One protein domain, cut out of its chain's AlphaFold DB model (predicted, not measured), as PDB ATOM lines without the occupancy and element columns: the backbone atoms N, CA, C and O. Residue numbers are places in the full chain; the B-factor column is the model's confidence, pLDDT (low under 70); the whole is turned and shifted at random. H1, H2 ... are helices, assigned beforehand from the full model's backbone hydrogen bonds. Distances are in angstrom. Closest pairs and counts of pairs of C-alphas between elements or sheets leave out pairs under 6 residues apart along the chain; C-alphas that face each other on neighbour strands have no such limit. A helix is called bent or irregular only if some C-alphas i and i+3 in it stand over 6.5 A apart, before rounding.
ATOM      1  N   PHE A   2      23.048  49.089 311.412       90.69
ATOM      2  CA  PHE A   2      21.578  49.031 311.458       90.69
ATOM      3  C   PHE A   2      20.873  50.214 310.785       90.69
ATOM      4  O   PHE A   2      19.887  50.006 310.093       90.69
ATOM      5  N   THR A   3      21.410  51.433 310.892       93.38
ATOM      6  CA  THR A   3      20.864  52.614 310.201       93.38
ATOM      7  C   THR A   3      20.862  52.453 308.682       93.38
ATOM      8  O   THR A   3      19.880  52.778 308.030       93.38
ATOM      9  N   VAL A   4      21.941  51.903 308.117       94.25
ATOM     10  CA  VAL A   4      22.054  51.667 306.670       94.25
ATOM     11  C   VAL A   4      21.034  50.619 306.237       94.25
ATOM     12  O   VAL A   4      20.285  50.846 305.293       94.25
ATOM     13  N   ILE A   5      20.940  49.516 306.983       94.69
ATOM     14  CA  ILE A   5      19.957  48.452 306.734       94.69
ATOM     15  C   ILE A   5      18.525  49.008 306.823       94.69
ATOM     16  O   ILE A   5      17.710  48.758 305.938       94.69
ATOM     17  N   GLY A   6      18.226  49.814 307.843       95.31
ATOM     18  CA  GLY A   6      16.921  50.450 308.026       95.31
ATOM     19  C   GLY A   6      16.550  51.378 306.868       95.31
ATOM     20  O   GLY A   6      15.429  51.312 306.370       95.31
ATOM     21  N   ILE A   7      17.501  52.180 306.380       94.50
ATOM     22  CA  ILE A   7      17.296  53.045 305.209       94.50
ATOM     23  C   ILE A   7      17.063  52.214 303.939       94.50
ATOM     24  O   ILE A   7      16.213  52.581 303.131       94.50
ATOM     25  N   MET A   8      17.746  51.075 303.763       94.38
ATOM     26  CA  MET A   8      17.498  50.180 302.623       94.38
ATOM     27  C   MET A   8      16.071  49.621 302.641       94.38
ATOM     28  O   MET A   8      15.383  49.678 301.623       94.38
ATOM     29  N   PHE A   9      15.597  49.137 303.793       95.06
ATOM     30  CA  PHE A   9      14.217  48.657 303.932       95.06
ATOM     31  C   PHE A   9      13.195  49.772 303.708       95.06
ATOM     32  O   PHE A   9      12.216  49.565 302.989       95.06
ATOM     33  N   ALA A  10      13.442  50.963 304.258       94.62
ATOM     34  CA  ALA A  10      12.600  52.130 304.021       94.62
ATOM     35  C   ALA A  10      12.559  52.507 302.530       94.62
ATOM     36  O   ALA A  10      11.489  52.791 301.999       94.62
ATOM     37  N   GLY A  11      13.698  52.442 301.833       91.56
ATOM     38  CA  GLY A  11      13.796  52.685 300.394       91.56
ATOM     39  C   GLY A  11      13.010  51.670 299.559       91.56
ATOM     40  O   GLY A  11      12.324  52.063 298.618       91.56
ATOM     41  N   ILE A  12      13.043  50.384 299.924       91.06
ATOM     42  CA  ILE A  12      12.242  49.338 299.267       91.06
ATOM     43  C   ILE A  12      10.745  49.577 299.503       91.06
ATOM     44  O   ILE A  12       9.962  49.528 298.554       91.06
ATOM     45  N   ALA A  13      10.347  49.877 300.743       91.69
ATOM     46  CA  ALA A  13       8.955  50.162 301.087       91.69
ATOM     47  C   ALA A  13       8.432  51.394 300.333       91.69
ATOM     48  O   ALA A  13       7.383  51.331 299.692       91.69
ATOM     49  N   ALA A  14       9.202  52.485 300.326       89.75
ATOM     50  CA  ALA A  14       8.894  53.675 299.545       89.75
ATOM     51  C   ALA A  14       8.808  53.348 298.046       89.75
ATOM     52  O   ALA A  14       7.817  53.678 297.400       89.75
ATOM     53  N   GLY A  15       9.783  52.622 297.491       87.44
ATOM     54  CA  GLY A  15       9.768  52.196 296.090       87.44
ATOM     55  C   GLY A  15       8.529  51.371 295.719       87.44
ATOM     56  O   GLY A  15       7.996  51.528 294.621       87.44
ATOM     57  N   TYR A  16       8.027  50.541 296.637       85.94
ATOM     58  CA  TYR A  16       6.802  49.770 296.431       85.94
ATOM     59  C   TYR A  16       5.543  50.651 296.451       85.94
ATOM     60  O   TYR A  16       4.721  50.540 295.542       85.94
ATOM     61  N   LEU A  17       5.415  51.568 297.419       83.00
ATOM     62  CA  LEU A  17       4.285  52.509 297.501       83.00
ATOM     63  C   LEU A  17       4.230  53.448 296.287       83.00
ATOM     64  O   LEU A  17       3.161  53.731 295.747       83.00
ATOM     65  N   LEU A  18       5.393  53.910 295.830       80.31
ATOM     66  CA  LEU A  18       5.515  54.847 294.721       80.31
ATOM     67  C   LEU A  18       5.522  54.167 293.332       80.31
ATOM     68  O   LEU A  18       5.511  54.854 292.308       80.31
ATOM     69  N   ARG A  19       5.452  52.828 293.259       71.81
ATOM     70  CA  ARG A  19       5.437  52.050 292.001       71.81
ATOM     71  C   ARG A  19       4.296  52.434 291.051       71.81
ATOM     72  O   ARG A  19       4.434  52.268 289.840       71.81
ATOM     73  N   SER A  20       3.182  52.935 291.586       67.69
ATOM     74  CA  SER A  20       1.991  53.289 290.803       67.69
ATOM     75  C   SER A  20       2.088  54.646 290.091       67.69
ATOM     76  O   SER A  20       1.234  54.954 289.259       67.69
ATOM     77  N   VAL A  21       3.087  55.479 290.398       72.25
ATOM     78  CA  VAL A  21       3.193  56.830 289.830       72.25
ATOM     79  C   VAL A  21       3.956  56.776 288.499       72.25
ATOM     80  O   VAL A  21       5.174  56.595 288.477       72.25
ATOM     81  N   SER A  22       3.274  56.978 287.364       62.25
ATOM     82  CA  SER A  22       3.887  56.914 286.017       62.25
ATOM     83  C   SER A  22       5.036  57.905 285.775       62.25
ATOM     84  O   SER A  22       5.841  57.693 284.867       62.25
ATOM     85  N   ILE A  23       5.160  58.971 286.577       63.16
ATOM     86  CA  ILE A  23       6.313  59.888 286.535       63.16
ATOM     87  C   ILE A  23       7.606  59.161 286.937       63.16
ATOM     88  O   ILE A  23       8.646  59.362 286.309       63.16
ATOM     89  N   LEU A  24       7.548  58.269 287.928       62.69
ATOM     90  CA  LEU A  24       8.730  57.580 288.450       62.69
ATOM     91  C   LEU A  24       9.226  56.469 287.522       62.69
ATOM     92  O   LEU A  24      10.414  56.161 287.501       62.69
ATOM     93  N   GLN A  25       8.350  55.940 286.666       63.06
ATOM     94  CA  GLN A  25       8.727  54.985 285.620       63.06
ATOM     95  C   GLN A  25       9.627  55.612 284.540       63.06
ATOM     96  O   GLN A  25      10.335  54.899 283.833       63.06
ATOM     97  N   LYS A  26       9.646  56.948 284.418       69.31
ATOM     98  CA  LYS A  26      10.466  57.671 283.429       69.31
ATOM     99  C   LYS A  26      11.847  58.087 283.951       69.31
ATOM    100  O   LYS A  26      12.622  58.665 283.189       69.31
ATOM    101  N   ILE A  27      12.193  57.750 285.196       76.06
ATOM    102  CA  ILE A  27      13.483  58.105 285.819       76.06
ATOM    103  C   ILE A  27      14.677  57.367 285.180       76.06
ATOM    104  O   ILE A  27      15.816  57.816 285.294       76.06
ATOM    105  N   GLY A  28      14.447  56.296 284.413       77.00
ATOM    106  CA  GLY A  28      15.532  55.568 283.742       77.00
ATOM    107  C   GLY A  28      16.422  56.452 282.854       77.00
ATOM    108  O   GLY A  28      17.641  56.321 282.882       77.00
ATOM    109  N   LYS A  29      15.837  57.412 282.118       83.81
ATOM    110  CA  LYS A  29      16.597  58.327 281.245       83.81
ATOM    111  C   LYS A  29      17.517  59.285 282.025       83.81
ATOM    112  O   LYS A  29      18.711  59.299 281.727       83.81
ATOM    113  N   PRO A  30      17.032  60.069 283.012       88.25
ATOM    114  CA  PRO A  30      17.898  60.955 283.793       88.25
ATOM    115  C   PRO A  30      18.958  60.206 284.612       88.25
ATOM    116  O   PRO A  30      20.063  60.732 284.758       88.25
ATOM    117  N   ILE A  31      18.685  58.980 285.083       90.69
ATOM    118  CA  ILE A  31      19.715  58.146 285.727       90.69
ATOM    119  C   ILE A  31      20.877  57.909 284.763       90.69
ATOM    120  O   ILE A  31      22.018  58.193 285.115       90.69
ATOM    121  N   SER A  32      20.601  57.442 283.543       91.75
ATOM    122  CA  SER A  32      21.656  57.176 282.560       91.75
ATOM    123  C   SER A  32      22.469  58.426 282.223       91.75
ATOM    124  O   SER A  32      23.696  58.352 282.178       91.75
ATOM    125  N   TYR A  33      21.819  59.585 282.051       94.44
ATOM    126  CA  TYR A  33      22.532  60.853 281.846       94.44
ATOM    127  C   TYR A  33      23.427  61.212 283.034       94.44
ATOM    128  O   TYR A  33      24.560  61.649 282.840       94.44
ATOM    129  N   THR A  34      22.949  60.984 284.258       95.00
ATOM    130  CA  THR A  34      23.725  61.237 285.478       95.00
ATOM    131  C   THR A  34      24.919  60.295 285.577       95.00
ATOM    132  O   THR A  34      26.019  60.749 285.864       95.00
ATOM    133  N   ILE A  35      24.741  59.000 285.290       95.94
ATOM    134  CA  ILE A  35      25.842  58.028 285.258       95.94
ATOM    135  C   ILE A  35      26.889  58.463 284.235       95.94
ATOM    136  O   ILE A  35      28.071  58.485 284.555       95.94
ATOM    137  N   PHE A  36      26.471  58.858 283.032       96.25
ATOM    138  CA  PHE A  36      27.399  59.329 282.008       96.25
ATOM    139  C   PHE A  36      28.171  60.575 282.462       96.25
ATOM    140  O   PHE A  36      29.394  60.618 282.336       96.25
ATOM    141  N   ALA A  37      27.481  61.554 283.053       96.81
ATOM    142  CA  ALA A  37      28.117  62.744 283.609       96.81
ATOM    143  C   ALA A  37      29.114  62.387 284.724       96.81
ATOM    144  O   ALA A  37      30.246  62.862 284.707       96.81
ATOM    145  N   LEU A  38      28.735  61.507 285.655       96.88
ATOM    146  CA  LEU A  38      29.605  61.050 286.740       96.88
ATOM    147  C   LEU A  38      30.829  60.292 286.217       96.88
ATOM    148  O   LEU A  38      31.928  60.526 286.707       96.88
ATOM    149  N   LEU A  39      30.666  59.424 285.215       96.88
ATOM    150  CA  LEU A  39      31.780  58.711 284.583       96.88
ATOM    151  C   LEU A  39      32.726  59.672 283.853       96.88
ATOM    152  O   LEU A  39      33.942  59.506 283.939       96.88
ATOM    153  N   PHE A  40      32.189  60.695 283.184       97.06
ATOM    154  CA  PHE A  40      32.996  61.734 282.544       97.06
ATOM    155  C   PHE A  40      33.795  62.544 283.573       97.06
ATOM    156  O   PHE A  40      35.010  62.692 283.432       97.06
ATOM    157  N   LEU A  41      33.133  63.012 284.639       96.88
ATOM    158  CA  LEU A  41      33.785  63.728 285.738       96.88
ATOM    159  C   LEU A  41      34.865  62.862 286.392       96.88
ATOM    160  O   LEU A  41      35.983  63.330 286.585       96.88
ATOM    161  N   LEU A  42      34.561  61.593 286.675       96.38
ATOM    162  CA  LEU A  42      35.518  60.640 287.232       96.38
ATOM    163  C   LEU A  42      36.739  60.481 286.320       96.38
ATOM    164  O   LEU A  42      37.868  60.553 286.799       96.38
ATOM    165  N   GLY A  43      36.525  60.311 285.014       94.75
ATOM    166  CA  GLY A  43      37.601  60.213 284.029       94.75
ATOM    167  C   GLY A  43      38.495  61.454 284.020       94.75
ATOM    168  O   GLY A  43      39.717  61.323 284.056       94.75
ATOM    169  N   ALA A  44      37.906  62.651 284.055       95.69
ATOM    170  CA  ALA A  44      38.655  63.906 284.125       95.69
ATOM    171  C   ALA A  44      39.438  64.052 285.444       95.69
ATOM    172  O   ALA A  44      40.613  64.427 285.432       95.69
ATOM    173  N   SER A  45      38.826  63.718 286.584       95.12
ATOM    174  CA  SER A  45      39.488  63.760 287.895       95.12
ATOM    175  C   SER A  45      40.645  62.766 287.997       95.12
ATOM    176  O   SER A  45      41.683  63.085 288.570       95.12
ATOM    177  N   VAL A  46      40.499  61.574 287.418       93.88
ATOM    178  CA  VAL A  46      41.567  60.567 287.385       93.88
ATOM    179  C   VAL A  46      42.674  60.970 286.407       93.88
ATOM    180  O   VAL A  46      43.851  60.900 286.753       93.88
ATOM    181  N   GLY A  47      42.310  61.446 285.214       91.38
ATOM    182  CA  GLY A  47      43.242  61.820 284.146       91.38
ATOM    183  C   GLY A  47      44.010  63.122 284.378       91.38
ATOM    184  O   GLY A  47      44.931  63.419 283.627       91.38
ATOM    185  N   THR A  48      43.668  63.894 285.409       93.75
ATOM    186  CA  THR A  48      44.444  65.065 285.855       93.75
ATOM    187  C   THR A  48      45.266  64.784 287.111       93.75
ATOM    188  O   THR A  48      46.090  65.610 287.498       93.75
ATOM    189  N   ASN A  49      45.089  63.618 287.743       93.62
ATOM    190  CA  ASN A  49      45.820  63.246 288.944       93.62
ATOM    191  C   ASN A  49      47.149  62.550 288.577       93.62
ATOM    192  O   ASN A  49      47.139  61.376 288.187       93.62
TER     193      ASN A  49
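AT A GLANCE: This is residues 2 to 49 of the 93 residues of an uncharacterized protein of Parabacteroides sp. CAG:409 (UniProt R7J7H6). Look for two long helices, H2 and H1, set as the two arms of an open, flat V, with residues 21 to 27 making the turn at its point. The arms have no contact with each other, and the space between them is empty. The printed part has 48 residues with two named helices, H1 then H2 along the chain, and no named strand; the class is all helix. The whole is extended, with a radius of gyration of the C-alphas of 15.9 A, and the C-alphas span 43 by 32 by 6 A.

IN THESE COORDINATES: Find C-alpha 28 at (15.532, 55.568, 283.742); from there H2, residues 28 to 47, with 20 residues the longest helix by residues, runs to C-alpha 47 at (43.242, 61.820, 284.146), 28.4 A from first to last C-alpha. Then go back to C-alpha 2 at (21.578, 49.031, 311.458), where H1, residues 2 to 20, begins; it runs 28.8 A to C-alpha 20. H1 is irregular: the C-alphas of Leu 17 and Ser 20 are 7.1 A apart. In the link, residues 24 to 26 are a short helical run without a name.

HOW THE PARTS SIT: Start from H2 and look across to H1: the two are apart, with no C-alpha of the one within 8 A of the other. A short link of 7 residues joins them. Residues 2 to 14, 16 to 23 and 25 to 49 stand free. In H2 every O i to N i+4 pair is within hydrogen-bond range; in H1, 14 of 15 are.

THE WHOLE: The two C-alphas farthest apart are those of Ser 20 and Asn 49, at 45.0 A. The printed part has no cut. In the B-factor column you will find a mean pLDDT of the printed part of 87.7, with residue 20 and residues 22 to 26 under 70.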